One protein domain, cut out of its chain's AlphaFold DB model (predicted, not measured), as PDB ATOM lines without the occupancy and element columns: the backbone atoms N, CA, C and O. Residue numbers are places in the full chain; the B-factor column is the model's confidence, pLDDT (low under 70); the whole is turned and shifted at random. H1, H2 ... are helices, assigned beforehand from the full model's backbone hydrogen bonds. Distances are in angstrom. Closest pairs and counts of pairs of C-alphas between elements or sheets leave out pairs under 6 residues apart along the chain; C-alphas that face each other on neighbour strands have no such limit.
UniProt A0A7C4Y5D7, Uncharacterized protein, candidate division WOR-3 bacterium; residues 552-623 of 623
ATOM      1  N   PRO A 552      37.783  30.504  -7.187       90.81
ATOM      2  CA  PRO A 552      39.098  30.654  -6.578       90.81
ATOM      3  C   PRO A 552      40.178  29.854  -7.292       90.81
ATOM      4  O   PRO A 552      39.973  28.709  -7.673       90.81
ATOM      5  N   GLY A 553      41.345  30.466  -7.493       88.06
ATOM      6  CA  GLY A 553      42.477  29.836  -8.175       88.06
ATOM      7  C   GLY A 553      42.445  29.922  -9.705       88.06
ATOM      8  O   GLY A 553      43.472  29.653 -10.335       88.06
ATOM      9  N   SER A 554      41.341  30.368 -10.316       90.06
ATOM     10  CA  SER A 554      41.203  30.428 -11.777       90.06
ATOM     11  C   SER A 554      42.258  31.296 -12.465       90.06
ATOM     12  O   SER A 554      42.886  30.890 -13.446       90.06
ATOM     13  N   VAL A 555      42.542  32.472 -11.909       89.75
ATOM     14  CA  VAL A 555      43.552  33.387 -12.453       89.75
ATOM     15  C   VAL A 555      44.965  32.841 -12.255       89.75
ATOM     16  O   VAL A 555      45.814  32.990 -13.135       89.75
ATOM     17  N   HIS A 556      45.228  32.191 -11.120       89.19
ATOM     18  CA  HIS A 556      46.546  31.643 -10.795       89.19
ATOM     19  C   HIS A 556      46.951  30.536 -11.779       89.19
ATOM     20  O   HIS A 556      48.052  30.589 -12.331       89.19
ATOM     21  N   ILE A 557      46.035  29.605 -12.083       86.62
ATOM     22  CA  ILE A 557      46.260  28.533 -13.071       86.62
ATOM     23  C   ILE A 557      46.616  29.114 -14.440       86.62
ATOM     24  O   ILE A 557      47.532  28.647 -15.119       86.62
ATOM     25  N   ASN A 558      45.909  30.164 -14.846       84.19
ATOM     26  CA  ASN A 558      46.045  30.708 -16.185       84.19
ATOM     27  C   ASN A 558      47.238  31.663 -16.367       84.19
ATOM     28  O   ASN A 558      47.672  31.845 -17.508       84.19
ATOM     29  N   ASN A 559      47.804  32.188 -15.273       83.69
ATOM     30  CA  ASN A 559      48.958  33.098 -15.245       83.69
ATOM     31  C   ASN A 559      50.247  32.431 -14.716       83.69
ATOM     32  O   ASN A 559      51.039  33.071 -14.033       83.69
ATOM     33  N   ARG A 560      50.471  31.149 -15.042       82.75
ATOM     34  CA  ARG A 560      51.691  30.358 -14.733       82.75
ATOM     35  C   ARG A 560      51.913  29.985 -13.257       82.75
ATOM     36  O   ARG A 560      52.788  29.171 -12.983       82.75
ATOM     37  N   PHE A 561      51.083  30.448 -12.324       85.88
ATOM     38  CA  PHE A 561      51.101  30.031 -10.912       85.88
ATOM     39  C   PHE A 561      50.201  28.808 -10.677       85.88
ATOM     40  O   PHE A 561      49.267  28.847  -9.873       85.88
ATOM     41  N   ILE A 562      50.464  27.722 -11.410       85.38
ATOM     42  CA  ILE A 562      49.574  26.550 -11.478       85.38
ATOM     43  C   ILE A 562      49.345  25.934 -10.094       85.38
ATOM     44  O   ILE A 562      48.195  25.739  -9.711       85.38
ATOM     45  N   PHE A 563      50.405  25.699  -9.315       87.62
ATOM     46  CA  PHE A 563      50.293  25.079  -7.989       87.62
ATOM     47  C   PHE A 563      49.451  25.900  -7.008       87.62
ATOM     48  O   PHE A 563      48.574  25.343  -6.353       87.62
ATOM     49  N   ASN A 564      49.634  27.223  -6.964       87.75
ATOM     50  CA  ASN A 564      48.828  28.095  -6.104       87.75
ATOM     51  C   ASN A 564      47.352  28.045  -6.510       87.75
ATOM     52  O   ASN A 564      46.468  28.001  -5.660       87.75
ATOM     53  N   GLY A 565      47.078  28.020  -7.816       89.38
ATOM     54  CA  GLY A 565      45.719  27.892  -8.323       89.38
ATOM     55  C   GLY A 565      45.067  26.557  -7.957       89.38
ATOM     56  O   GLY A 565      43.939  26.550  -7.473       89.38
ATOM     57  N   ILE A 566      45.795  25.448  -8.112       91.19
ATOM     58  CA  ILE A 566      45.349  24.106  -7.706       91.19
ATOM     59  C   ILE A 566      45.066  24.063  -6.197       91.19
ATOM     60  O   ILE A 566      44.026  23.550  -5.791       91.19
ATOM     61  N   PHE A 567      45.940  24.644  -5.371       92.31
ATOM     62  CA  PHE A 567      45.766  24.712  -3.918       92.31
ATOM     63  C   PHE A 567      44.497  25.476  -3.513       92.31
ATOM     64  O   PHE A 567      43.715  24.993  -2.694       92.31
ATOM     65  N   TYR A 568      44.239  26.636  -4.126       92.12
ATOM     66  CA  TYR A 568      43.019  27.395  -3.845       92.12
ATOM     67  C   TYR A 568      41.754  26.651  -4.264       92.12
ATOM     68  O   TYR A 568      40.796  26.642  -3.490       92.12
ATOM     69  N   ILE A 569      41.757  25.997  -5.430       93.00
ATOM     70  CA  ILE A 569      40.635  25.156  -5.874       93.00
ATOM     71  C   ILE A 569      40.436  23.974  -4.920       93.00
ATOM     72  O   ILE A 569      39.300  23.607  -4.643       93.00
ATOM     73  N   PHE A 570      41.513  23.390  -4.391       92.75
ATOM     74  CA  PHE A 570      41.435  22.251  -3.476       92.75
ATOM     75  C   PHE A 570      40.729  22.633  -2.174       92.75
ATOM     76  O   PHE A 570      39.763  21.978  -1.788       92.75
ATOM     77  N   ILE A 571      41.147  23.736  -1.540       89.31
ATOM     78  CA  ILE A 571      40.486  24.249  -0.331       89.31
ATOM     79  C   ILE A 571      39.035  24.643  -0.631       89.31
ATOM     80  O   ILE A 571      38.135  24.296   0.131       89.31
ATOM     81  N   TYR A 572      38.789  25.307  -1.766       90.38
ATOM     82  CA  TYR A 572      37.429  25.650  -2.183       90.38
ATOM     83  C   TYR A 572      36.551  24.405  -2.350       90.38
ATOM     84  O   TYR A 572      35.406  24.401  -1.909       90.38
ATOM     85  N   ASN A 573      37.094  23.324  -2.916       89.69
ATOM     86  CA  ASN A 573      36.369  22.070  -3.070       89.69
ATOM     87  C   ASN A 573      36.050  21.411  -1.722       89.69
ATOM     88  O   ASN A 573      34.975  20.842  -1.566       89.69
ATOM     89  N   ILE A 574      36.936  21.520  -0.724       84.12
ATOM     90  CA  ILE A 574      36.638  21.072   0.645       84.12
ATOM     91  C   ILE A 574      35.438  21.846   1.208       84.12
ATOM     92  O   ILE A 574      34.526  21.234   1.763       84.12
ATOM     93  N   PHE A 575      35.391  23.172   1.050       83.94
ATOM     94  CA  PHE A 575      34.234  23.961   1.491       83.94
ATOM     95  C   PHE A 575      32.962  23.598   0.729       83.94
ATOM     96  O   PHE A 575      31.917  23.405   1.346       83.94
ATOM     97  N   LEU A 576      33.060  23.447  -0.592       82.56
ATOM     98  CA  LEU A 576      31.934  23.081  -1.442       82.56
ATOM     99  C   LEU A 576      31.369  21.707  -1.065       82.56
ATOM    100  O   LEU A 576      30.157  21.565  -0.951       82.56
ATOM    101  N   MET A 577      32.225  20.716  -0.811       75.62
ATOM    102  CA  MET A 577      31.805  19.381  -0.374       75.62
ATOM    103  C   MET A 577      31.171  19.400   1.021       75.62
ATOM    104  O   MET A 577      30.235  18.645   1.259       75.62
ATOM    105  N   ASN A 578      31.609  20.286   1.921       68.75
ATOM    106  CA  ASN A 578      30.945  20.480   3.214       68.75
ATOM    107  C   ASN A 578      29.563  21.144   3.070       68.75
ATOM    108  O   ASN A 578      28.627  20.764   3.771       68.75
ATOM    109  N   LEU A 579      29.412  22.118   2.165       69.38
ATOM    110  CA  LEU A 579      28.133  22.793   1.892       69.38
ATOM    111  C   LEU A 579      27.136  21.876   1.173       69.38
ATOM    112  O   LEU A 579      25.965  21.812   1.533       69.38
ATOM    113  N   LEU A 580      27.610  21.141   0.168       65.50
ATOM    114  CA  LEU A 580      26.806  20.196  -0.604       65.50
ATOM    115  C   LEU A 580      26.698  18.823   0.069       65.50
ATOM    116  O   LEU A 580      26.021  17.948  -0.463       65.50
ATOM    117  N   GLY A 581      27.330  18.617   1.228       57.34
ATOM    118  CA  GLY A 581      27.377  17.332   1.930       57.34
ATOM    119  C   GLY A 581      25.995  16.741   2.210       57.34
ATOM    120  O   GLY A 581      25.826  15.528   2.111       57.34
ATOM    121  N   ASN A 582      24.981  17.587   2.423       52.81
ATOM    122  CA  ASN A 582      23.582  17.169   2.588       52.81
ATOM    123  C   ASN A 582      22.984  16.517   1.325       52.81
ATOM    124  O   ASN A 582      22.090  15.688   1.430       52.81
ATOM    125  N   PHE A 583      23.477  16.854   0.130       50.31
ATOM    126  CA  PHE A 583      23.084  16.193  -1.122       50.31
ATOM    127  C   PHE A 583      23.835  14.875  -1.357       50.31
ATOM    128  O   PHE A 583      23.428  14.084  -2.209       50.31
ATOM    129  N   TYR A 584      24.936  14.648  -0.633       47.97
ATOM    130  CA  TYR A 584      25.804  13.483  -0.801       47.97
ATOM    131  C   TYR A 584      25.674  12.439   0.328       47.97
ATOM    132  O   TYR A 584      26.028  11.287   0.082       47.97
ATOM    133  N   ASN A 585      25.130  12.779   1.511       44.94
ATOM    134  CA  ASN A 585      25.069  11.885   2.678       44.94
ATOM    135  C   ASN A 585      23.665  11.671   3.278       44.94
ATOM    136  O   ASN A 585      22.879  12.595   3.440       44.94
ATOM    137  N   PHE A 586      23.436  10.426   3.715       42.09
ATOM    138  CA  PHE A 586      22.212   9.861   4.306       42.09
ATOM    139  C   PHE A 586      22.016  10.104   5.821       42.09
ATOM    140  O   PHE A 586      21.089   9.550   6.402       42.09
ATOM    141  N   SER A 587      22.850  10.900   6.505       38.78
ATOM    142  CA  SER A 587      22.668  11.164   7.948       38.78
ATOM    143  C   SER A 587      22.651  12.659   8.272       38.78
ATOM    144  O   SER A 587      23.669  13.350   8.243       38.78
ATOM    145  N   ASN A 588      21.456  13.145   8.608       35.06
ATOM    146  CA  ASN A 588      21.146  14.552   8.881       35.06
ATOM    147  C   ASN A 588      21.719  15.090  10.207       35.06
ATOM    148  O   ASN A 588      21.653  16.291  10.456       35.06
ATOM    149  N   THR A 589      22.266  14.247  11.085       33.47
ATOM    150  CA  THR A 589      22.451  14.614  12.502       33.47
ATOM    151  C   THR A 589      23.789  15.285  12.834       33.47
ATOM    152  O   THR A 589      23.834  16.105  13.745       33.47
ATOM    153  N   ALA A 590      24.874  15.020  12.097       37.22
ATOM    154  CA  ALA A 590      26.193  15.609  12.393       37.22
ATOM    155  C   ALA A 590      26.476  16.935  11.654       37.22
ATOM    156  O   ALA A 590      27.275  17.749  12.116       37.22
ATOM    157  N   TYR A 591      25.818  17.173  10.515       39.00
ATOM    158  CA  TYR A 591      26.139  18.282   9.606       39.00
ATOM    159  C   TYR A 591      25.633  19.653  10.079       39.00
ATOM    160  O   TYR A 591      26.271  20.672   9.813       39.00
ATOM    161  N   VAL A 592      24.521  19.695  10.819       39.91
ATOM    162  CA  VAL A 592      23.878  20.951  11.247       39.91
ATOM    163  C   VAL A 592      24.736  21.726  12.262       39.91
ATOM    164  O   VAL A 592      24.766  22.953  12.232       39.91
ATOM    165  N   ASN A 593      25.519  21.034  13.098       44.09
ATOM    166  CA  ASN A 593      26.329  21.677  14.142       44.09
ATOM    167  C   ASN A 593      27.637  22.316  13.636       44.09
ATOM    168  O   ASN A 593      28.166  23.213  14.288       44.09
ATOM    169  N   ILE A 594      28.173  21.891  12.484       47.91
ATOM    170  CA  ILE A 594      29.471  22.385  11.978       47.91
ATOM    171  C   ILE A 594      29.313  23.734  11.262       47.91
ATOM    172  O   ILE A 594      30.112  24.648  11.490       47.91
ATOM    173  N   HIS A 595      28.255  23.887  10.458       46.12
ATOM    174  CA  HIS A 595      27.962  25.115   9.703       46.12
ATOM    175  C   HIS A 595      27.604  26.312  10.599       46.12
ATOM    176  O   HIS A 595      27.808  27.454  10.197       46.12
ATOM    177  N   GLY A 596      27.137  26.062  11.828       50.28
ATOM    178  CA  GLY A 596      26.876  27.097  12.837       50.28
ATOM    179  C   GLY A 596      28.092  27.494  13.684       50.28
ATOM    180  O   GLY A 596      27.984  28.385  14.524       50.28
ATOM    181  N   SER A 597      29.249  26.846  13.506       61.50
ATOM    182  CA  SER A 597      30.426  27.135  14.329       61.50
ATOM    183  C   SER A 597      31.137  28.412  13.859       61.50
ATOM    184  O   SER A 597      31.547  28.536  12.703       61.50
ATOM    185  N   LEU A 598      31.351  29.357  14.781       68.19
ATOM    186  CA  LEU A 598      32.116  30.592  14.544       68.19
ATOM    187  C   LEU A 598      33.489  30.310  13.901       68.19
ATOM    188  O   LEU A 598      33.968  31.076  13.066       68.19
ATOM    189  N   PHE A 599      34.100  29.176  14.253       65.88
ATOM    190  CA  PHE A 599      35.388  28.736  13.727       65.88
ATOM    191  C   PHE A 599      35.367  28.488  12.210       65.88
ATOM    192  O   PHE A 599      36.282  28.915  11.507       65.88
ATOM    193  N   PHE A 600      34.316  27.851  11.685       71.69
ATOM    194  CA  PHE A 600      34.186  27.587  10.249       71.69
ATOM    195  C   PHE A 600      34.029  28.886   9.446       71.69
ATOM    196  O   PHE A 600      34.694  29.072   8.425       71.69
ATOM    197  N   ILE A 601      33.227  29.829   9.955       75.81
ATOM    198  CA  ILE A 601      33.025  31.149   9.337       75.81
ATOM    199  C   ILE A 601      34.339  31.944   9.304       75.81
ATOM    200  O   ILE A 601      34.705  32.489   8.261       75.81
ATOM    201  N   LEU A 602      35.086  31.968  10.416       79.81
ATOM    202  CA  LEU A 602      36.395  32.626  10.485       79.81
ATOM    203  C   LEU A 602      37.397  32.020   9.493       79.81
ATOM    204  O   LEU A 602      38.161  32.752   8.864       79.81
ATOM    205  N   PHE A 603      37.372  30.699   9.311       81.88
ATOM    206  CA  PHE A 603      38.264  30.015   8.380       81.88
ATOM    207  C   PHE A 603      37.939  30.336   6.909       81.88
ATOM    208  O   PHE A 603      38.853  30.595   6.122       81.88
ATOM    209  N   ILE A 604      36.653  30.416   6.540       84.62
ATOM    210  CA  ILE A 604      36.223  30.889   5.210       84.62
ATOM    211  C   ILE A 604      36.651  32.346   4.987       84.62
ATOM    212  O   ILE A 604      37.189  32.678   3.927       84.62
ATOM    213  N   ALA A 605      36.450  33.218   5.979       85.62
ATOM    214  CA  ALA A 605      36.851  34.619   5.883       85.62
ATOM    215  C   ALA A 605      38.369  34.756   5.669       85.62
ATOM    216  O   ALA A 605      38.806  35.452   4.750       85.62
ATOM    217  N   LEU A 606      39.173  34.030   6.454       89.12
ATOM    218  CA  LEU A 606      40.631  34.000   6.316       89.12
ATOM    219  C   LEU A 606      41.060  33.517   4.922       89.12
ATOM    220  O   LEU A 606      41.939  34.121   4.303       89.12
ATOM    221  N   TYR A 607      40.416  32.471   4.401       91.38
ATOM    222  CA  TYR A 607      40.675  31.949   3.061       91.38
ATOM    223  C   TYR A 607      40.478  33.013   1.969       91.38
ATOM    224  O   TYR A 607      41.368  33.214   1.139       91.38
ATOM    225  N   TYR A 608      39.355  33.739   1.982       89.12
ATOM    226  CA  TYR A 608      39.092  34.778   0.981       89.12
ATOM    227  C   TYR A 608      40.012  35.997   1.130       89.12
ATOM    228  O   TYR A 608      40.427  36.568   0.119       89.12
ATOM    229  N   ILE A 609      40.403  36.364   2.356       88.56
ATOM    230  CA  ILE A 609      41.404  37.418   2.592       88.56
ATOM    231  C   ILE A 609      42.742  37.037   1.942       88.56
ATOM    232  O   ILE A 609      43.316  37.830   1.187       88.56
ATOM    233  N   LEU A 610      43.217  35.808   2.177       88.69
ATOM    234  CA  LEU A 610      44.455  35.297   1.579       88.69
ATOM    235  C   LEU A 610      44.371  35.239   0.048       88.69
ATOM    236  O   LEU A 610      45.314  35.651  -0.632       88.69
ATOM    237  N   LEU A 611      43.231  34.803  -0.495       89.06
ATOM    238  CA  LEU A 611      42.978  34.752  -1.934       89.06
ATOM    239  C   LEU A 611      43.054  36.144  -2.578       89.06
ATOM    240  O   LEU A 611      43.715  36.314  -3.605       89.06
ATOM    241  N   ILE A 612      42.410  37.158  -1.991       88.06
ATOM    242  CA  ILE A 612      42.439  38.535  -2.512       88.06
ATOM    243  C   ILE A 612      43.873  39.073  -2.492       88.06
ATOM    244  O   ILE A 612      44.346  39.619  -3.497       88.06
ATOM    245  N   PHE A 613      44.590  38.867  -1.384       87.00
ATOM    246  CA  PHE A 613      45.972  39.313  -1.240       87.00
ATOM    247  C   PHE A 613      46.904  38.650  -2.265       87.00
ATOM    248  O   PHE A 613      47.656  39.340  -2.962       87.00
ATOM    249  N   SER A 614      46.820  37.325  -2.436       86.56
ATOM    250  CA  SER A 614      47.650  36.605  -3.409       86.56
ATOM    251  C   SER A 614      47.314  36.972  -4.848       86.56
ATOM    252  O   SER A 614      48.219  37.101  -5.673       86.56
ATOM    253  N   THR A 615      46.031  37.176  -5.159       85.25
ATOM    254  CA  THR A 615      45.584  37.599  -6.493       85.25
ATOM    255  C   THR A 615      46.161  38.963  -6.848       85.25
ATOM    256  O   THR A 615      46.602  39.189  -7.977       85.25
ATOM    257  N   GLY A 616      46.221  39.863  -5.864       79.25
ATOM    258  CA  GLY A 616      46.759  41.201  -6.045       79.25
ATOM    259  C   GLY A 616      48.232  41.231  -6.461       79.25
ATOM    260  O   GLY A 616      48.611  42.126  -7.217       79.25
ATOM    261  N   ARG A 617      49.022  40.236  -6.036       81.38
ATOM    262  CA  ARG A 617      50.452  40.095  -6.360       81.38
ATOM    263  C   ARG A 617      50.724  39.469  -7.733       81.38
ATOM    264  O   ARG A 617      51.808  39.652  -8.277       81.38
ATOM    265  N   ILE A 618      49.752  38.797  -8.361       77.00
ATOM    266  CA  ILE A 618      49.942  38.186  -9.696       77.00
ATOM    267  C   ILE A 618      50.331  39.240 -10.743       77.00
ATOM    268  O   ILE A 618      51.152  38.978 -11.614       77.00
ATOM    269  N   VAL A 619      49.761  40.447 -10.665       67.88
ATOM    270  CA  VAL A 619      50.021  41.527 -11.638       67.88
ATOM    271  C   VAL A 619      51.432  42.119 -11.488       67.88
ATOM    272  O   VAL A 619      51.931  42.746 -12.423       67.88
ATOM    273  N   GLU A 620      52.073  41.923 -10.334       62.75
ATOM    274  CA  GLU A 620      53.412  42.435 -10.016       62.75
ATOM    275  C   GLU A 620      54.519  41.463 -10.447       62.75
ATOM    276  O   GLU A 620      55.548  41.914 -10.938       62.75
ATOM    277  N   TYR A 621      54.278  40.150 -10.339       56.41
ATOM    278  CA  TYR A 621      55.280  39.104 -10.604       56.41
ATOM    279  C   TYR A 621      54.981  38.217 -11.827       56.41
ATOM    280  O   TYR A 621      55.815  37.409 -12.218       56.41
ATOM    281  N   GLY A 622      53.782  38.315 -12.411       50.50
ATOM    282  CA  GLY A 622      53.291  37.414 -13.461       50.50
ATOM    283  C   GLY A 622      53.371  37.945 -14.894       50.50
ATOM    284  O   GLY A 622      52.701  37.385 -15.763       50.50
ATOM    285  N   SER A 623      54.109  39.034 -15.149       38.88
ATOM    286  CA  SER A 623      54.243  39.642 -16.485       38.88
ATOM    287  C   SER A 623      55.529  39.267 -17.195       38.88
ATOM    288  O   SER A 623      56.588  39.568 -16.604       38.88
TER     289      SER A 623
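Overview. This is residues 552 to 623 of the 623 residues of an uncharacterized protein of candidate division WOR-3 bacterium (UniProt A0A7C4Y5D7). The long helix H5 and the shorter H2 run side by side, opposite ways, as arms of a loose U, joined at one end by a loop with tiny H3 and H4; small H1 sits by both arms toward the other end. Residues 583 to 590 stick out. The printed part has 72 residues, five named helices, H1 to H5 in order, and no named strand: all helix, loose, radius of gyration of the C-alphas 15.2 A, spans 50 by 23 by 12 A.

Along the chain. H5, residues 598 to 621, runs 35.2 A from C-alpha 598 (32.116, 30.592, 14.544) to C-alpha 621 (55.280, 39.104, -10.604). H2, residues 562 to 579, is 25.5 A long. H1 is residues 554 to 558, H3 581 to 584, H4 592 to 595.

Arrangement. H5 and H2 are close but not clearly touching, closest C-alphas Leu 611 and Tyr 568, 7.6 A, at a shallow tilt of 22 degrees. H2 touches H1 with its residues 562 to 569 alone, closest C-alphas Gly 565 and His 556, 4.6 A, and H1 also only just touches H5, with 3 pairs of C-alphas within 8 A, closest His 556 and Thr 615, 7.4 A. Every O i to N i+4 pair is within hydrogen-bond range in H1 and H2, 17 of 20 in H5; H3 and H4 are too short for one.

Size, cuts and confidence. The farthest C-alphas, Thr 589 and Ser 623, are 49.8 A apart. The printed part has no cut and no long link. Model pLDDT is under 70 at residues 578 to 599 and 619 to 623.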